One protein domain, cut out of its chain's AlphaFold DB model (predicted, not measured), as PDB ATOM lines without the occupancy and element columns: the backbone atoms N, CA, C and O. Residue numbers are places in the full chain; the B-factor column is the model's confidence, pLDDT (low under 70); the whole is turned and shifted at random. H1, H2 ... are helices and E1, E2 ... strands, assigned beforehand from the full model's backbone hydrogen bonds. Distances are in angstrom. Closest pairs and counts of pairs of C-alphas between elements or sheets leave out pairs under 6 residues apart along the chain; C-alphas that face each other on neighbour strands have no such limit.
ATOM      1  N   THR A   9     166.725 181.680 203.556       92.56
ATOM      2  CA  THR A   9     167.112 181.746 204.974       92.56
ATOM      3  C   THR A   9     167.798 183.068 205.306       92.56
ATOM      4  O   THR A   9     167.470 183.674 206.314       92.56
ATOM      5  N   VAL A  10     168.695 183.563 204.444       93.50
ATOM      6  CA  VAL A  10     169.354 184.863 204.665       93.50
ATOM      7  C   VAL A  10     168.330 185.993 204.630       93.50
ATOM      8  O   VAL A  10     168.400 186.887 205.466       93.50
ATOM      9  N   ILE A  11     167.367 185.943 203.706       92.12
ATOM     10  CA  ILE A  11     166.274 186.925 203.646       92.12
ATOM     11  C   ILE A  11     165.412 186.870 204.909       92.12
ATOM     12  O   ILE A  11     165.184 187.909 205.518       92.12
ATOM     13  N   ALA A  12     165.007 185.680 205.354       92.69
ATOM     14  CA  ALA A  12     164.224 185.515 206.577       92.69
ATOM     15  C   ALA A  12     164.971 186.044 207.814       92.69
ATOM     16  O   ALA A  12     164.382 186.727 208.646       92.69
ATOM     17  N   THR A  13     166.283 185.795 207.924       94.56
ATOM     18  CA  THR A  13     167.099 186.369 209.002       94.56
ATOM     19  C   THR A  13     167.184 187.895 208.883       94.56
ATOM     20  O   THR A  13     167.056 188.589 209.890       94.56
ATOM     21  N   LEU A  14     167.356 188.436 207.672       93.31
ATOM     22  CA  LEU A  14     167.405 189.883 207.433       93.31
ATOM     23  C   LEU A  14     166.103 190.591 207.799       93.31
ATOM     24  O   LEU A  14     166.169 191.681 208.352       93.31
ATOM     25  N   GLU A  15     164.945 189.980 207.555       92.62
ATOM     26  CA  GLU A  15     163.640 190.538 207.939       92.62
ATOM     27  C   GLU A  15     163.504 190.780 209.452       92.62
ATOM     28  O   GLU A  15     162.671 191.583 209.867       92.62
ATOM     29  N   THR A  16     164.343 190.138 210.272       93.56
ATOM     30  CA  THR A  16     164.396 190.362 211.725       93.56
ATOM     31  C   THR A  16     165.369 191.465 212.153       93.56
ATOM     32  O   THR A  16     165.348 191.873 213.312       93.56
ATOM     33  N   CYS A  17     166.223 191.949 211.248       93.19
ATOM     34  CA  CYS A  17     167.226 192.972 211.538       93.19
ATOM     35  C   CYS A  17     166.627 194.381 211.479       93.19
ATOM     36  O   CYS A  17     165.871 194.712 210.566       93.19
ATOM     37  N   SER A  18     167.079 195.275 212.364       91.56
ATOM     38  CA  SER A  18     166.547 196.645 212.447       91.56
ATOM     39  C   SER A  18     166.828 197.521 211.214       91.56
ATOM     40  O   SER A  18     166.278 198.611 211.086       91.56
ATOM     41  N   PHE A  19     167.748 197.098 210.344       91.75
ATOM     42  CA  PHE A  19     168.244 197.864 209.195       91.75
ATOM     43  C   PHE A  19     167.792 197.301 207.843       91.75
ATOM     44  O   PHE A  19     168.236 197.776 206.796       91.75
ATOM     45  N   TYR A  20     166.929 196.284 207.856       92.31
ATOM     46  CA  TYR A  20     166.289 195.767 206.657       92.31
ATOM     47  C   TYR A  20     164.963 196.488 206.417       92.31
ATOM     48  O   TYR A  20     164.142 196.630 207.320       92.31
ATOM     49  N   SER A  21     164.737 196.931 205.182       89.06
ATOM     50  CA  SER A  21     163.497 197.585 204.778       89.06
ATOM     51  C   SER A  21     162.773 196.743 203.737       89.06
ATOM     52  O   SER A  21     163.303 196.464 202.659       89.06
ATOM     53  N   LYS A  22     161.533 196.344 204.035       84.00
ATOM     54  CA  LYS A  22     160.694 195.597 203.090       84.00
ATOM     55  C   LYS A  22     160.486 196.441 201.825       84.00
ATOM     56  O   LYS A  22     160.101 197.601 201.920       84.00
ATOM     57  N   GLY A  23     160.776 195.891 200.645       82.44
ATOM     58  CA  GLY A  23     160.790 196.662 199.390       82.44
ATOM     59  C   GLY A  23     162.188 197.074 198.939       82.44
ATOM     60  O   GLY A  23     162.555 196.840 197.790       82.44
ATOM     61  N   LYS A  24     162.978 197.659 199.847       84.00
ATOM     62  CA  LYS A  24     164.288 198.259 199.530       84.00
ATOM     63  C   LYS A  24     165.493 197.375 199.872       84.00
ATOM     64  O   LYS A  24     166.584 197.618 199.365       84.00
ATOM     65  N   GLY A  25     165.308 196.355 200.708       89.75
ATOM     66  CA  GLY A  25     166.373 195.477 201.188       89.75
ATOM     67  C   GLY A  25     167.284 196.171 202.206       89.75
ATOM     68  O   GLY A  25     166.807 196.832 203.128       89.75
ATOM     69  N   VAL A  26     168.600 196.020 202.048       91.06
ATOM     70  CA  VAL A  26     169.617 196.696 202.874       91.06
ATOM     71  C   VAL A  26     170.252 197.800 202.046       91.06
ATOM     72  O   VAL A  26     171.127 197.525 201.230       91.06
ATOM     73  N   GLU A  27     169.844 199.053 202.237       86.56
ATOM     74  CA  GLU A  27     170.381 200.188 201.467       86.56
ATOM     75  C   GLU A  27     171.857 200.463 201.813       86.56
ATOM     76  O   GLU A  27     172.692 200.671 200.924       86.56
ATOM     77  N   SER A  28     172.199 200.387 203.103       89.12
ATOM     78  CA  SER A  28     173.568 200.502 203.613       89.12
ATOM     79  C   SER A  28     173.736 199.744 204.928       89.12
ATOM     80  O   SER A  28     172.779 199.607 205.689       89.12
ATOM     81  N   PHE A  29     174.952 199.261 205.206       92.50
ATOM     82  CA  PHE A  29     175.245 198.666 206.504       92.50
ATOM     83  C   PHE A  29     175.275 199.759 207.580       92.50
ATOM     84  O   PHE A  29     176.076 200.695 207.474       92.50
ATOM     85  N   PRO A  30     174.448 199.660 208.630       92.94
ATOM     86  CA  PRO A  30     174.390 200.679 209.669       92.94
ATOM     87  C   PRO A  30     175.679 200.705 210.499       92.94
ATOM     88  O   PRO A  30     176.057 199.722 211.139       92.94
ATOM     89  N   TYR A  31     176.335 201.867 210.566       93.06
ATOM     90  CA  TYR A  31     177.544 202.031 211.382       93.06
ATOM     91  C   TYR A  31     177.282 201.815 212.886       93.06
ATOM     92  O   TYR A  31     178.184 201.415 213.614       93.06
ATOM     93  N   SER A  32     176.036 201.984 213.352       92.62
ATOM     94  CA  SER A  32     175.626 201.688 214.735       92.62
ATOM     95  C   SER A  32     175.790 200.215 215.133       92.62
ATOM     96  O   SER A  32     175.884 199.912 216.320       92.62
ATOM     97  N   GLN A  33     175.871 199.296 214.165       94.38
ATOM     98  CA  GLN A  33     176.111 197.873 214.424       94.38
ATOM     99  C   GLN A  33     177.603 197.546 214.600       94.38
ATOM    100  O   GLN A  33     177.959 196.386 214.825       94.38
ATOM    101  N   VAL A  34     178.484 198.548 214.511       94.81
ATOM    102  CA  VAL A  34     179.937 198.385 214.492       94.81
ATOM    103  C   VAL A  34     180.603 199.222 215.579       94.81
ATOM    104  O   VAL A  34     180.349 200.414 215.730       94.81
ATOM    105  N   LYS A  35     181.555 198.615 216.286       94.19
ATOM    106  CA  LYS A  35     182.486 199.299 217.181       94.19
ATOM    107  C   LYS A  35     183.858 199.410 216.533       94.19
ATOM    108  O   LYS A  35     184.514 198.400 216.254       94.19
ATOM    109  N   GLU A  36     184.311 200.646 216.353       94.00
ATOM    110  CA  GLU A  36     185.682 200.948 215.948       94.00
ATOM    111  C   GLU A  36     186.640 200.806 217.140       94.00
ATOM    112  O   GLU A  36     186.501 201.455 218.179       94.00
ATOM    113  N   CYS A  37     187.649 199.961 216.965       92.19
ATOM    114  CA  CYS A  37     188.723 199.705 217.913       92.19
ATOM    115  C   CYS A  37     190.074 199.894 217.218       92.19
ATOM    116  O   CYS A  37     190.216 199.639 216.025       92.19
ATOM    117  N   LYS A  38     191.106 200.270 217.973       91.00
ATOM    118  CA  LYS A  38     192.485 200.308 217.474       91.00
ATOM    119  C   LYS A  38     193.296 199.223 218.174       91.00
ATOM    120  O   LYS A  38     193.343 199.193 219.399       91.00
ATOM    121  N   LEU A  39     193.916 198.335 217.400       85.94
ATOM    122  CA  LEU A  39     194.838 197.316 217.900       85.94
ATOM    123  C   LEU A  39     196.200 197.540 217.247       85.94
ATOM    124  O   LEU A  39     196.349 197.410 216.027       85.94
ATOM    125  N   ASN A  40     197.200 197.883 218.058       83.81
ATOM    126  CA  ASN A  40     198.495 198.365 217.580       83.81
ATOM    127  C   ASN A  40     198.296 199.532 216.587       83.81
ATOM    128  O   ASN A  40     197.693 200.553 216.922       83.81
ATOM    129  N   ASN A  41     198.742 199.358 215.341       83.38
ATOM    130  CA  ASN A  41     198.619 200.354 214.276       83.38
ATOM    131  C   ASN A  41     197.468 200.063 213.297       83.38
ATOM    132  O   ASN A  41     197.400 200.713 212.257       83.38
ATOM    133  N   LYS A  42     196.587 199.092 213.579       87.88
ATOM    134  CA  LYS A  42     195.456 198.741 212.703       87.88
ATOM    135  C   LYS A  42     194.128 199.135 213.363       87.88
ATOM    136  O   LYS A  42     193.900 198.842 214.538       87.88
ATOM    137  N   PHE A  43     193.258 199.791 212.599       93.81
ATOM    138  CA  PHE A  43     191.852 199.970 212.967       93.81
ATOM    139  C   PHE A  43     191.083 198.675 212.691       93.81
ATOM    140  O   PHE A  43     191.372 197.971 211.726       93.81
ATOM    141  N   ILE A  44     190.162 198.334 213.583       95.06
ATOM    142  CA  ILE A  44     189.356 197.115 213.572       95.06
ATOM    143  C   ILE A  44     187.908 197.529 213.807       95.06
ATOM    144  O   ILE A  44     187.625 198.361 214.664       95.06
ATOM    145  N   TYR A  45     186.999 196.904 213.074       95.75
ATOM    146  CA  TYR A  45     185.576 197.191 213.044       95.75
ATOM    147  C   TYR A  45     184.829 195.916 213.431       95.75
ATOM    148  O   TYR A  45     184.591 195.035 212.603       95.75
ATOM    149  N   LYS A  46     184.535 195.776 214.727       94.25
ATOM    150  CA  LYS A  46     183.857 194.591 215.272       94.25
ATOM    151  C   LYS A  46     182.354 194.821 215.318       94.25
ATOM    152  O   LYS A  46     181.926 195.923 215.638       94.25
ATOM    153  N   LEU A  47     181.572 193.775 215.076       94.94
ATOM    154  CA  LEU A  47     180.130 193.817 215.310       94.94
ATOM    155  C   LEU A  47     179.845 193.993 216.807       94.94
ATOM    156  O   LEU A  47     180.485 193.338 217.636       94.94
ATOM    157  N   SER A  48     178.930 194.898 217.148       93.38
ATOM    158  CA  SER A  48     178.572 195.196 218.542       93.38
ATOM    159  C   SER A  48     177.144 195.703 218.759       93.38
ATOM    160  O   SER A  48     176.822 196.082 219.881       93.38
ATOM    161  N   GLY A  49     176.316 195.795 217.716       90.31
ATOM    162  CA  GLY A  49     174.941 196.286 217.843       90.31
ATOM    163  C   GLY A  49     173.920 195.190 218.154       90.31
ATOM    164  O   GLY A  49     174.274 194.020 218.336       90.31
ATOM    165  N   ALA A  50     172.645 195.584 218.198       91.31
ATOM    166  CA  ALA A  50     171.521 194.718 218.555       91.31
ATOM    167  C   ALA A  50     171.379 193.492 217.634       91.31
ATOM    168  O   ALA A  50     171.022 192.415 218.104       91.31
ATOM    169  N   ASP A  51     171.756 193.623 216.360       95.19
ATOM    170  CA  ASP A  51     171.590 192.572 215.349       95.19
ATOM    171  C   ASP A  51     172.849 191.702 215.187       95.19
ATOM    172  O   ASP A  51     172.991 190.951 214.222       95.19
ATOM    173  N   THR A  52     173.817 191.798 216.110       95.56
ATOM    174  CA  THR A  52     175.115 191.105 215.996       95.56
ATOM    175  C   THR A  52     174.960 189.596 215.793       95.56
ATOM    176  O   THR A  52     175.746 188.991 215.060       95.56
ATOM    177  N   ARG A  53     173.965 188.966 216.429       96.31
ATOM    178  CA  ARG A  53     173.711 187.526 216.284       96.31
ATOM    179  C   ARG A  53     173.255 187.193 214.862       96.31
ATOM    180  O   ARG A  53     173.864 186.338 214.225       96.31
ATOM    181  N   GLN A  54     172.256 187.912 214.365       96.81
ATOM    182  CA  GLN A  54     171.666 187.761 213.038       96.81
ATOM    183  C   GLN A  54     172.705 188.015 211.945       96.81
ATOM    184  O   GLN A  54     172.857 187.216 211.027       96.81
ATOM    185  N   ILE A  55     173.496 189.084 212.076       96.44
ATOM    186  CA  ILE A  55     174.564 189.412 211.124       96.44
ATOM    187  C   ILE A  55     175.611 188.291 211.080       96.44
ATOM    188  O   ILE A  55     176.059 187.900 210.004       96.44
ATOM    189  N   ASN A  56     176.001 187.744 212.235       96.88
ATOM    190  CA  ASN A  56     176.945 186.628 212.282       96.88
ATOM    191  C   ASN A  56     176.382 185.349 211.655       96.88
ATOM    192  O   ASN A  56     177.136 184.643 210.991       96.88
ATOM    193  N   GLU A  57     175.094 185.067 211.839       97.44
ATOM    194  CA  GLU A  57     174.412 183.939 211.201       97.44
ATOM    195  C   GLU A  57     174.370 184.105 209.676       97.44
ATOM    196  O   GLU A  57     174.763 183.203 208.938       97.44
ATOM    197  N   ILE A  58     174.011 185.298 209.194       97.12
ATOM    198  CA  ILE A  58     174.043 185.644 207.767       97.12
ATOM    199  C   ILE A  58     175.457 185.470 207.202       97.12
ATOM    200  O   ILE A  58     175.629 184.881 206.134       97.12
ATOM    201  N   HIS A  59     176.481 185.943 207.916       97.25
ATOM    202  CA  HIS A  59     177.874 185.754 207.522       97.25
ATOM    203  C   HIS A  59     178.254 184.273 207.410       97.25
ATOM    204  O   HIS A  59     178.864 183.892 206.412       97.25
ATOM    205  N   ASP A  60     177.886 183.445 208.390       97.25
ATOM    206  CA  ASP A  60     178.180 182.007 208.377       97.25
ATOM    207  C   ASP A  60     177.486 181.306 207.196       97.25
ATOM    208  O   ASP A  60     178.100 180.477 206.515       97.25
ATOM    209  N   ILE A  61     176.236 181.682 206.896       97.25
ATOM    210  CA  ILE A  61     175.512 181.171 205.727       97.25
ATOM    211  C   ILE A  61     176.240 181.569 204.442       97.25
ATOM    212  O   ILE A  61     176.548 180.691 203.641       97.25
ATOM    213  N   LEU A  62     176.571 182.853 204.253       97.38
ATOM    214  CA  LEU A  62     177.255 183.335 203.045       97.38
ATOM    215  C   LEU A  62     178.626 182.680 202.837       97.38
ATOM    216  O   LEU A  62     178.989 182.372 201.701       97.38
ATOM    217  N   ILE A  63     179.380 182.435 203.912       97.00
ATOM    218  CA  ILE A  63     180.644 181.691 203.838       97.00
ATOM    219  C   ILE A  63     180.388 180.301 203.258       97.00
ATOM    220  O   ILE A  63     180.935 179.965 202.211       97.00
ATOM    221  N   LYS A  64     179.471 179.540 203.861       95.94
ATOM    222  CA  LYS A  64     179.192 178.153 203.470       95.94
ATOM    223  C   LYS A  64     178.555 178.024 202.082       95.94
ATOM    224  O   LYS A  64     178.813 177.063 201.354       95.94
ATOM    225  N   THR A  65     177.648 178.930 201.718       95.25
ATOM    226  CA  THR A  65     176.835 178.790 200.501       95.25
ATOM    227  C   THR A  65     177.468 179.433 199.277       95.25
ATOM    228  O   THR A  65     177.209 178.936 198.175       95.25
ATOM    229  N   LEU A  66     178.276 180.483 199.469       95.31
ATOM    230  CA  LEU A  66     178.907 181.273 198.414       95.31
ATOM    231  C   LEU A  66     180.438 181.225 198.505       95.31
ATOM    232  O   LEU A  66     181.063 180.666 197.607       95.31
ATOM    233  N   PHE A  67     181.054 181.793 199.548       96.06
ATOM    234  CA  PHE A  67     182.500 182.071 199.524       96.06
ATOM    235  C   PHE A  67     183.378 180.818 199.534       96.06
ATOM    236  O   PHE A  67     184.358 180.785 198.796       96.06
ATOM    237  N   ASP A  68     182.995 179.768 200.264       94.44
ATOM    238  CA  ASP A  68     183.716 178.485 200.293       94.44
ATOM    239  C   ASP A  68     183.696 177.757 198.938       94.44
ATOM    240  O   ASP A  68     184.500 176.859 198.697       94.44
ATOM    241  N   LYS A  69     182.776 178.132 198.040       93.75
ATOM    242  CA  LYS A  69     182.649 177.550 196.695       93.75
ATOM    243  C   LYS A  69     183.362 178.367 195.624       93.75
ATOM    244  O   LYS A  69     183.485 177.899 194.492       93.75
ATOM    245  N   LEU A  70     183.781 179.593 195.941       94.69
ATOM    246  CA  LEU A  70     184.484 180.442 194.991       94.69
ATOM    247  C   LEU A  70     185.961 180.051 194.931       94.69
ATOM    248  O   LEU A  70     186.575 179.766 195.961       94.69
ATOM    249  N   PRO A  71     186.558 180.029 193.728       93.69
ATOM    250  CA  PRO A  71     187.944 179.639 193.590       93.69
ATOM    251  C   PRO A  71     188.847 180.674 194.264       93.69
ATOM    252  O   PRO A  71     188.600 181.878 194.204       93.69
ATOM    253  N   ILE A  72     189.946 180.187 194.827       94.88
ATOM    254  CA  ILE A  72     191.072 180.963 195.359       94.88
ATOM    255  C   ILE A  72     192.356 180.518 194.644       94.88
ATOM    256  O   ILE A  72     192.342 179.524 193.916       94.88
ATOM    257  N   ASN A  73     193.445 181.277 194.764       95.94
ATOM    258  CA  ASN A  73     194.749 180.851 194.250       95.94
ATOM    259  C   ASN A  73     195.505 180.054 195.335       95.94
ATOM    260  O   ASN A  73     195.387 180.375 196.517       95.94
ATOM    261  N   ASN A  74     196.284 179.044 194.936       94.62
ATOM    262  CA  ASN A  74     197.024 178.164 195.851       94.62
ATOM    263  C   ASN A  74     198.137 178.878 196.635       94.62
ATOM    264  O   ASN A  74     198.498 178.428 197.722       94.62
ATOM    265  N   HIS A 108     191.124 197.827 204.433       96.25
ATOM    266  CA  HIS A 108     190.447 199.123 204.307       96.25
ATOM    267  C   HIS A 108     190.487 199.691 202.886       96.25
ATOM    268  O   HIS A 108     189.618 200.464 202.503       96.25
ATOM    269  N   PHE A 109     191.484 199.311 202.089       96.69
ATOM    270  CA  PHE A 109     191.564 199.702 200.690       96.69
ATOM    271  C   PHE A 109     190.481 199.028 199.834       96.69
ATOM    272  O   PHE A 109     189.988 199.631 198.878       96.69
ATOM    273  N   ILE A 110     190.086 197.800 200.182       97.81
ATOM    274  CA  ILE A 110     189.007 197.091 199.499       97.81
ATOM    275  C   ILE A 110     187.694 197.810 199.814       97.81
ATOM    276  O   ILE A 110     187.178 197.719 200.921       97.81
ATOM    277  N   ASN A 111     187.158 198.532 198.838       96.88
ATOM    278  CA  ASN A 111     185.925 199.301 198.980       96.88
ATOM    279  C   ASN A 111     184.727 198.580 198.344       96.88
ATOM    280  O   ASN A 111     184.876 197.569 197.652       96.88
ATOM    281  N   LYS A 112     183.529 199.142 198.534       97.38
ATOM    282  CA  LYS A 112     182.269 198.599 198.008       97.38
ATOM    283  C   LYS A 112     182.309 198.333 196.498       97.38
ATOM    284  O   LYS A 112     181.781 197.321 196.043       97.38
ATOM    285  N   LYS A 113     182.959 199.212 195.725       96.94
ATOM    286  CA  LYS A 113     183.094 199.072 194.266       96.94
ATOM    287  C   LYS A 113     183.934 197.844 193.905       96.94
ATOM    288  O   LYS A 113     183.477 197.034 193.109       96.94
ATOM    289  N   ILE A 114     185.093 197.663 194.544       97.38
ATOM    290  CA  ILE A 114     185.968 196.499 194.313       97.38
ATOM    291  C   ILE A 114     185.240 195.190 194.650       97.38
ATOM    292  O   ILE A 114     185.312 194.231 193.883       97.38
ATOM    293  N   VAL A 115     184.516 195.147 195.777       97.50
ATOM    294  CA  VAL A 115     183.720 193.967 196.162       97.50
ATOM    295  C   VAL A 115     182.656 193.668 195.103       97.50
ATOM    296  O   VAL A 115     182.569 192.532 194.635       97.50
ATOM    297  N   LYS A 116     181.889 194.684 194.684       96.56
ATOM    298  CA  LYS A 116     180.824 194.531 193.683       96.56
ATOM    299  C   LYS A 116     181.363 194.040 192.341       96.56
ATOM    300  O   LYS A 116     180.794 193.115 191.776       96.56
ATOM    301  N   GLU A 117     182.461 194.615 191.851       95.38
ATOM    302  CA  GLU A 117     183.092 194.224 190.581       95.38
ATOM    303  C   GLU A 117     183.519 192.753 190.575       95.38
ATOM    304  O   GLU A 117     183.277 192.040 189.605       95.38
ATOM    305  N   VAL A 118     184.122 192.271 191.665       94.69
ATOM    306  CA  VAL A 118     184.561 190.872 191.755       94.69
ATOM    307  C   VAL A 118     183.370 189.922 191.883       94.69
ATOM    308  O   VAL A 118     183.349 188.873 191.240       94.69
ATOM    309  N   LEU A 119     182.359 190.280 192.681       95.56
ATOM    310  CA  LEU A 119     181.179 189.435 192.881       95.56
ATOM    311  C   LEU A 119     180.202 189.455 191.703       95.56
ATOM    312  O   LEU A 119     179.431 188.507 191.567       95.56
ATOM    313  N   PHE A 120     180.251 190.464 190.831       94.56
ATOM    314  CA  PHE A 120     179.388 190.572 189.650       94.56
ATOM    315  C   PHE A 120     179.443 189.323 188.759       94.56
ATOM    316  O   PHE A 120     178.424 188.879 188.239       94.56
ATOM    317  N   HIS A 121     180.612 188.690 188.641       90.56
ATOM    318  CA  HIS A 121     180.784 187.467 187.852       90.56
ATOM    319  C   HIS A 121     180.243 186.195 188.531       90.56
ATOM    320  O   HIS A 121     180.236 185.124 187.922       90.56
ATOM    321  N   HIS A 122     179.815 186.289 189.790       93.00
ATOM    322  CA  HIS A 122     179.468 185.144 190.631       93.00
ATOM    323  C   HIS A 122     178.071 185.228 191.252       93.00
ATOM    324  O   HIS A 122     177.528 184.196 191.639       93.00
ATOM    325  N   VAL A 123     177.486 186.422 191.347       94.69
ATOM    326  CA  VAL A 123     176.233 186.698 192.060       94.69
ATOM    327  C   VAL A 123     175.236 187.356 191.113       94.69
ATOM    328  O   VAL A 123     175.614 188.195 190.299       94.69
ATOM    329  N   SER A 124     173.961 186.973 191.207       93.06
ATOM    330  CA  SER A 124     172.925 187.514 190.330       93.06
ATOM    331  C   SER A 124     172.715 189.012 190.575       93.06
ATOM    332  O   SER A 124     172.659 189.475 191.720       93.06
ATOM    333  N   SER A 125     172.592 189.754 189.475       91.56
ATOM    334  CA  SER A 125     172.188 191.163 189.474       91.56
ATOM    335  C   SER A 125     170.673 191.335 189.319       91.56
ATOM    336  O   SER A 125     170.196 192.467 189.303       91.56
ATOM    337  N   ASP A 126     169.920 190.235 189.250       88.81
ATOM    338  CA  ASP A 126     168.462 190.268 189.196       88.81
ATOM    339  C   ASP A 126     167.875 190.651 190.565       88.81
ATOM    340  O   ASP A 126     168.476 190.330 191.606       88.81
ATOM    341  N   PRO A 127     166.700 191.307 190.588       87.50
ATOM    342  CA  PRO A 127     165.957 191.565 191.816       87.50
ATOM    343  C   PRO A 127     165.729 190.288 192.627       87.50
ATOM    344  O   PRO A 127     165.441 189.228 192.073       87.50
ATOM    345  N   ILE A 128     165.826 190.390 193.952       86.75
ATOM    346  CA  ILE A 128     165.624 189.246 194.855       86.75
ATOM    347  C   ILE A 128     164.191 188.710 194.756       86.75
ATOM    348  O   ILE A 128     163.971 187.503 194.819       86.75
ATOM    349  N   SER A 129     163.212 189.606 194.628       82.88
ATOM    350  CA  SER A 129     161.811 189.260 194.374       82.88
ATOM    351  C   SER A 129     161.056 190.469 193.822       82.88
ATOM    352  O   SER A 129     161.530 191.599 193.926       82.88
ATOM    353  N   GLU A 130     159.831 190.271 193.334       76.31
ATOM    354  CA  GLU A 130     158.929 191.379 192.967       76.31
ATOM    355  C   GLU A 130     158.708 192.366 194.126       76.31
ATOM    356  O   GLU A 130     158.535 193.564 193.920       76.31
ATOM    357  N   LYS A 131     158.764 191.870 195.368       78.44
ATOM    358  CA  LYS A 131     158.594 192.662 196.591       78.44
ATOM    359  C   LYS A 131     159.893 193.278 197.098       78.44
ATOM    360  O   LYS A 131     159.862 193.965 198.111       78.44
ATOM    361  N   THR A 132     161.051 192.978 196.516       81.56
ATOM    362  CA  THR A 132     162.347 193.524 196.944       81.56
ATOM    363  C   THR A 132     163.219 193.726 195.722       81.56
ATOM    364  O   THR A 132     163.843 192.789 195.224       81.56
ATOM    365  N   THR A 133     163.243 194.970 195.247       87.06
ATOM    366  CA  THR A 133     163.848 195.344 193.962       87.06
ATOM    367  C   THR A 133     165.373 195.327 193.991       87.06
ATOM    368  O   THR A 133     166.010 195.294 192.940       87.06
ATOM    369  N   GLN A 134     165.973 195.330 195.185       92.12
ATOM    370  CA  GLN A 134     167.415 195.207 195.346       92.12
ATOM    371  C   GLN A 134     167.917 193.877 194.773       92.12
ATOM    372  O   GLN A 134     167.321 192.823 194.998       92.12
ATOM    373  N   SER A 135     169.044 193.927 194.062       94.12
ATOM    374  CA  SER A 135     169.695 192.729 193.538       94.12
ATOM    375  C   SER A 135     170.408 191.932 194.633       94.12
ATOM    376  O   SER A 135     170.861 192.489 195.640       94.12
ATOM    377  N   SER A 136     170.590 190.624 194.417       94.38
ATOM    378  CA  SER A 136     171.407 189.797 195.325       94.38
ATOM    379  C   SER A 136     172.839 190.331 195.438       94.38
ATOM    380  O   SER A 136     173.417 190.336 196.526       94.38
ATOM    381  N   LEU A 137     173.401 190.823 194.330       95.44
ATOM    382  CA  LEU A 137     174.730 191.426 194.287       95.44
ATOM    383  C   LEU A 137     174.832 192.659 195.188       95.44
ATOM    384  O   LEU A 137     175.788 192.770 195.958       95.44
ATOM    385  N   ASP A 138     173.869 193.576 195.110       95.12
ATOM    386  CA  ASP A 138     173.876 194.804 195.906       95.12
ATOM    387  C   ASP A 138     173.659 194.519 197.386       95.12
ATOM    388  O   ASP A 138     174.388 195.053 198.225       95.12
ATOM    389  N   LEU A 139     172.713 193.632 197.696       95.31
ATOM    390  CA  LEU A 139     172.423 193.221 199.063       95.31
ATOM    391  C   LEU A 139     173.655 192.591 199.724       95.31
ATOM    392  O   LEU A 139     174.080 193.028 200.792       95.31
ATOM    393  N   ILE A 140     174.277 191.605 199.070       96.19
ATOM    394  CA  ILE A 140     175.479 190.945 199.594       96.19
ATOM    395  C   ILE A 140     176.617 191.956 199.720       96.19
ATOM    396  O   ILE A 140     177.248 192.039 200.767       96.19
ATOM    397  N   THR A 141     176.851 192.784 198.703       97.19
ATOM    398  CA  THR A 141     177.892 193.822 198.746       97.19
ATOM    399  C   THR A 141     177.711 194.770 199.941       97.19
ATOM    400  O   THR A 141     178.689 195.119 200.612       97.19
ATOM    401  N   ASN A 142     176.469 195.158 200.242       96.19
ATOM    402  CA  ASN A 142     176.133 195.979 201.401       96.19
ATOM    403  C   ASN A 142     176.336 195.259 202.733       96.19
ATOM    404  O   ASN A 142     176.727 195.900 203.696       96.19
ATOM    405  N   LEU A 143     176.134 193.945 202.804       96.56
ATOM    406  CA  LEU A 143     176.393 193.168 204.022       96.56
ATOM    407  C   LEU A 143     177.886 192.961 204.301       96.56
ATOM    408  O   LEU A 143     178.279 192.752 205.444       96.56
ATOM    409  N   LEU A 144     178.727 193.014 203.267       97.50
ATOM    410  CA  LEU A 144     180.167 192.777 203.389       97.50
ATOM    411  C   LEU A 144     180.976 194.035 203.695       97.50
ATOM    412  O   LEU A 144     182.108 193.926 204.156       97.50
ATOM    413  N   THR A 145     180.444 195.218 203.392       97.81
ATOM    414  CA  THR A 145     181.189 196.477 203.480       97.81
ATOM    415  C   THR A 145     180.496 197.474 204.388       97.81
ATOM    416  O   THR A 145     179.278 197.476 204.523       97.81
ATOM    417  N   ILE A 146     181.289 198.347 205.001       96.94
ATOM    418  CA  ILE A 146     180.778 199.441 205.829       96.94
ATOM    419  C   ILE A 146     181.244 200.766 205.251       96.94
ATOM    420  O   ILE A 146     182.377 200.874 204.782       96.94
ATOM    421  N   THR A 147     180.384 201.779 205.299       96.69
ATOM    422  CA  THR A 147     180.768 203.159 204.995       96.69
ATOM    423  C   THR A 147     181.114 203.860 206.294       96.69
ATOM    424  O   THR A 147     180.294 203.909 207.210       96.69
ATOM    425  N   LEU A 148     182.336 204.378 206.388       96.12
ATOM    426  CA  LEU A 148     182.780 205.111 207.564       96.12
ATOM    427  C   LEU A 148     182.178 206.523 207.563       96.12
ATOM    428  O   LEU A 148     182.305 207.224 206.558       96.12
ATOM    429  N   PRO A 149     181.557 206.968 208.670       94.62
ATOM    430  CA  PRO A 149     181.139 208.356 208.835       94.62
ATOM    431  C   PRO A 149     182.301 209.350 208.710       94.62
ATOM    432  O   PRO A 149     183.467 208.986 208.857       94.62
ATOM    433  N   ASN A 150     181.988 210.633 208.509       92.81
ATOM    434  CA  ASN A 150     183.011 211.678 208.372       92.81
ATOM    435  C   ASN A 150     183.796 211.960 209.675       92.81
ATOM    436  O   ASN A 150     184.869 212.561 209.649       92.81
ATOM    437  N   ASN A 151     183.269 211.527 210.822       89.06
ATOM    438  CA  ASN A 151     183.782 211.797 212.167       89.06
ATOM    439  C   ASN A 151     184.424 210.565 212.846       89.06
ATOM    440  O   ASN A 151     184.390 210.439 214.070       89.06
ATOM    441  N   VAL A 152     185.001 209.643 212.072       91.56
ATOM    442  CA  VAL A 152     185.715 208.459 212.595       91.56
ATOM    443  C   VAL A 152     187.162 208.766 212.996       91.56
ATOM    444  O   VAL A 152     187.760 209.727 212.515       91.56
ATOM    445  N   LYS A 153     187.784 207.919 213.835       90.75
ATOM    446  CA  LYS A 153     189.201 208.104 214.216       90.75
ATOM    447  C   LYS A 153     190.144 207.733 213.073       90.75
ATOM    448  O   LYS A 153     191.281 208.201 213.025       90.75
ATOM    449  N   ASN A 154     189.690 206.881 212.157       90.88
ATOM    450  CA  ASN A 154     190.428 206.508 210.958       90.88
ATOM    451  C   ASN A 154     190.251 207.549 209.838       90.88
ATOM    452  O   ASN A 154     189.542 207.321 208.857       90.88
ATOM    453  N   LEU A 155     190.912 208.700 209.988       91.69
ATOM    454  CA  LEU A 155     190.759 209.852 209.090       91.69
ATOM    455  C   LEU A 155     191.090 209.545 207.617       91.69
ATOM    456  O   LEU A 155     190.466 210.108 206.724       91.69
ATOM    457  N   GLU A 156     192.017 208.619 207.341       93.06
ATOM    458  CA  GLU A 156     192.413 208.241 205.970       93.06
ATOM    459  C   GLU A 156     191.240 207.656 205.151       93.06
ATOM    460  O   GLU A 156     191.163 207.830 203.926       93.06
ATOM    461  N   PHE A 157     190.309 206.987 205.839       95.19
ATOM    462  CA  PHE A 157     189.147 206.316 205.250       95.19
ATOM    463  C   PHE A 157     187.813 206.973 205.628       95.19
ATOM    464  O   PHE A 157     186.757 206.413 205.342       95.19
ATOM    465  N   SER A 158     187.853 208.163 206.225       95.38
ATOM    466  CA  SER A 158     186.666 208.952 206.554       95.38
ATOM    467  C   SER A 158     185.794 209.194 205.313       95.38
ATOM    468  O   SER A 158     186.312 209.541 204.248       95.38
ATOM    469  N   GLY A 159     184.488 208.933 205.423       95.62
ATOM    470  CA  GLY A 159     183.526 209.041 204.318       95.62
ATOM    471  C   GLY A 159     183.621 207.942 203.249       95.62
ATOM    472  O   GLY A 159     182.893 207.987 202.258       95.62
ATOM    473  N   LYS A 160     184.515 206.953 203.399       96.44
ATOM    474  CA  LYS A 160     184.745 205.897 202.396       96.44
ATOM    475  C   LYS A 160     184.140 204.567 202.828       96.44
ATOM    476  O   LYS A 160     184.030 204.263 204.015       96.44
ATOM    477  N   SER A 161     183.787 203.748 201.838       97.31
ATOM    478  CA  SER A 161     183.425 202.350 202.072       97.31
ATOM    479  C   SER A 161     184.662 201.467 202.148       97.31
ATOM    480  O   SER A 161     185.603 201.647 201.374       97.31
ATOM    481  N   ILE A 162     184.645 200.512 203.072       97.69
ATOM    482  CA  ILE A 162     185.758 199.609 203.348       97.69
ATOM    483  C   ILE A 162     185.269 198.177 203.598       97.69
ATOM    484  O   ILE A 162     184.131 197.964 204.024       97.69
ATOM    485  N   LEU A 163     186.157 197.202 203.404       97.88
ATOM    486  CA  LEU A 163     186.017 195.844 203.911       97.88
ATOM    487  C   LEU A 163     186.531 195.830 205.364       97.88
ATOM    488  O   LEU A 163     187.728 196.021 205.600       97.88
ATOM    489  N   PRO A 164     185.656 195.655 206.367       96.75
ATOM    490  CA  PRO A 164     186.032 195.804 207.767       96.75
ATOM    491  C   PRO A 164     186.899 194.642 208.259       96.75
ATOM    492  O   PRO A 164     186.566 193.468 208.086       96.75
ATOM    493  N   ILE A 165     187.976 194.956 208.981       95.06
ATOM    494  CA  ILE A 165     188.684 193.958 209.792       95.06
ATOM    495  C   ILE A 165     187.801 193.646 211.002       95.06
ATOM    496  O   ILE A 165     187.700 194.472 211.904       95.06
ATOM    497  N   GLY A 166     187.174 192.470 211.036       93.50
ATOM    498  CA  GLY A 166     186.312 192.047 212.146       93.50
ATOM    499  C   GLY A 166     185.041 191.320 211.715       93.50
ATOM    500  O   GLY A 166     184.475 190.586 212.521       93.50
ATOM    501  N   PHE A 167     184.622 191.462 210.456       96.62
ATOM    502  CA  PHE A 167     183.540 190.641 209.913       96.62
ATOM    503  C   PHE A 167     184.069 189.244 209.598       96.62
ATOM    504  O   PHE A 167     185.193 189.090 209.114       96.62
TER     505      PHE A 167
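AT A GLANCE: This is residues 9 to 74 and 108 to 167 of the 311 residues of a protein of Aeromonas hydrophila (UniProt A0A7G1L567). Two pairs of helices, H1 with H2 and H3 with H4, come near each other through H2 and H4, and a two-stranded hairpin lies toward each end of the longest axis, E1 and E2 at one, E3 and E4 at the other. Two long stretches have no named element, residues 15 to 33, between H1 and E1, and residues 145 to 167, after H4; within the second, residues 146 to 147 pair with residues 161 to 162, antiparallel. The 126 printed residues hold four named helices and four named strands in the order H1 E1 E2 H2 H3 E3 E4 H4; each hairpin is its own antiparallel sheet. The class is mixed, helices and strands, with under half of the residues in named elements; the whole is compact, radius of gyration of the C-alphas 14.7 A, spans 44 by 39 by 23 A.

IN THESE COORDINATES: Find C-alpha 9 at (167.112, 181.746, 204.974), where H1, residues 9 to 14, begins. E1, residues 34 to 39, is 15.3 A long, and E2, residues 42 to 47, 16.3 A. H2, residues 52 to 65, starts at (175.115, 191.105, 215.996) and runs 19.9 A. Then come H3, residues 112 to 120, 11.9 A; E3, residues 127 to 129; E4, residues 132 to 135; and H4, residues 136 to 144, 12.3 A, ending at (180.167, 192.777, 203.389).

HOW THE PARTS SIT: H1 and H2 touch, C-alphas of Val 10 and Ile 58 closest at 5.7 A, at a shallow tilt of 29 degrees, opposite ways. In the hairpin E1 and E2, look for N 37 and O 44, 2.8 A apart. H3 and H4 touch, C-alphas of Lys 116 and Thr 141 closest at 5.9 A, at a steep tilt of 43 degrees, opposite ways. H2 and H4 are near each other. In the hairpin E3 and E4, N 128 and O 134 are 3.0 A apart. Every O i to N i+4 pair is within hydrogen-bond range in H1, H2, H3 and H4.

THE WHOLE: The C-alphas farthest apart, Asn 40 and Glu 130, are 47.1 A apart. Residues 75 to 107 are not printed, a gap of 23.5 A between C-alphas 74 and 108. The link H1 to E1 is long. No printed residue is under 70 in pLDDT.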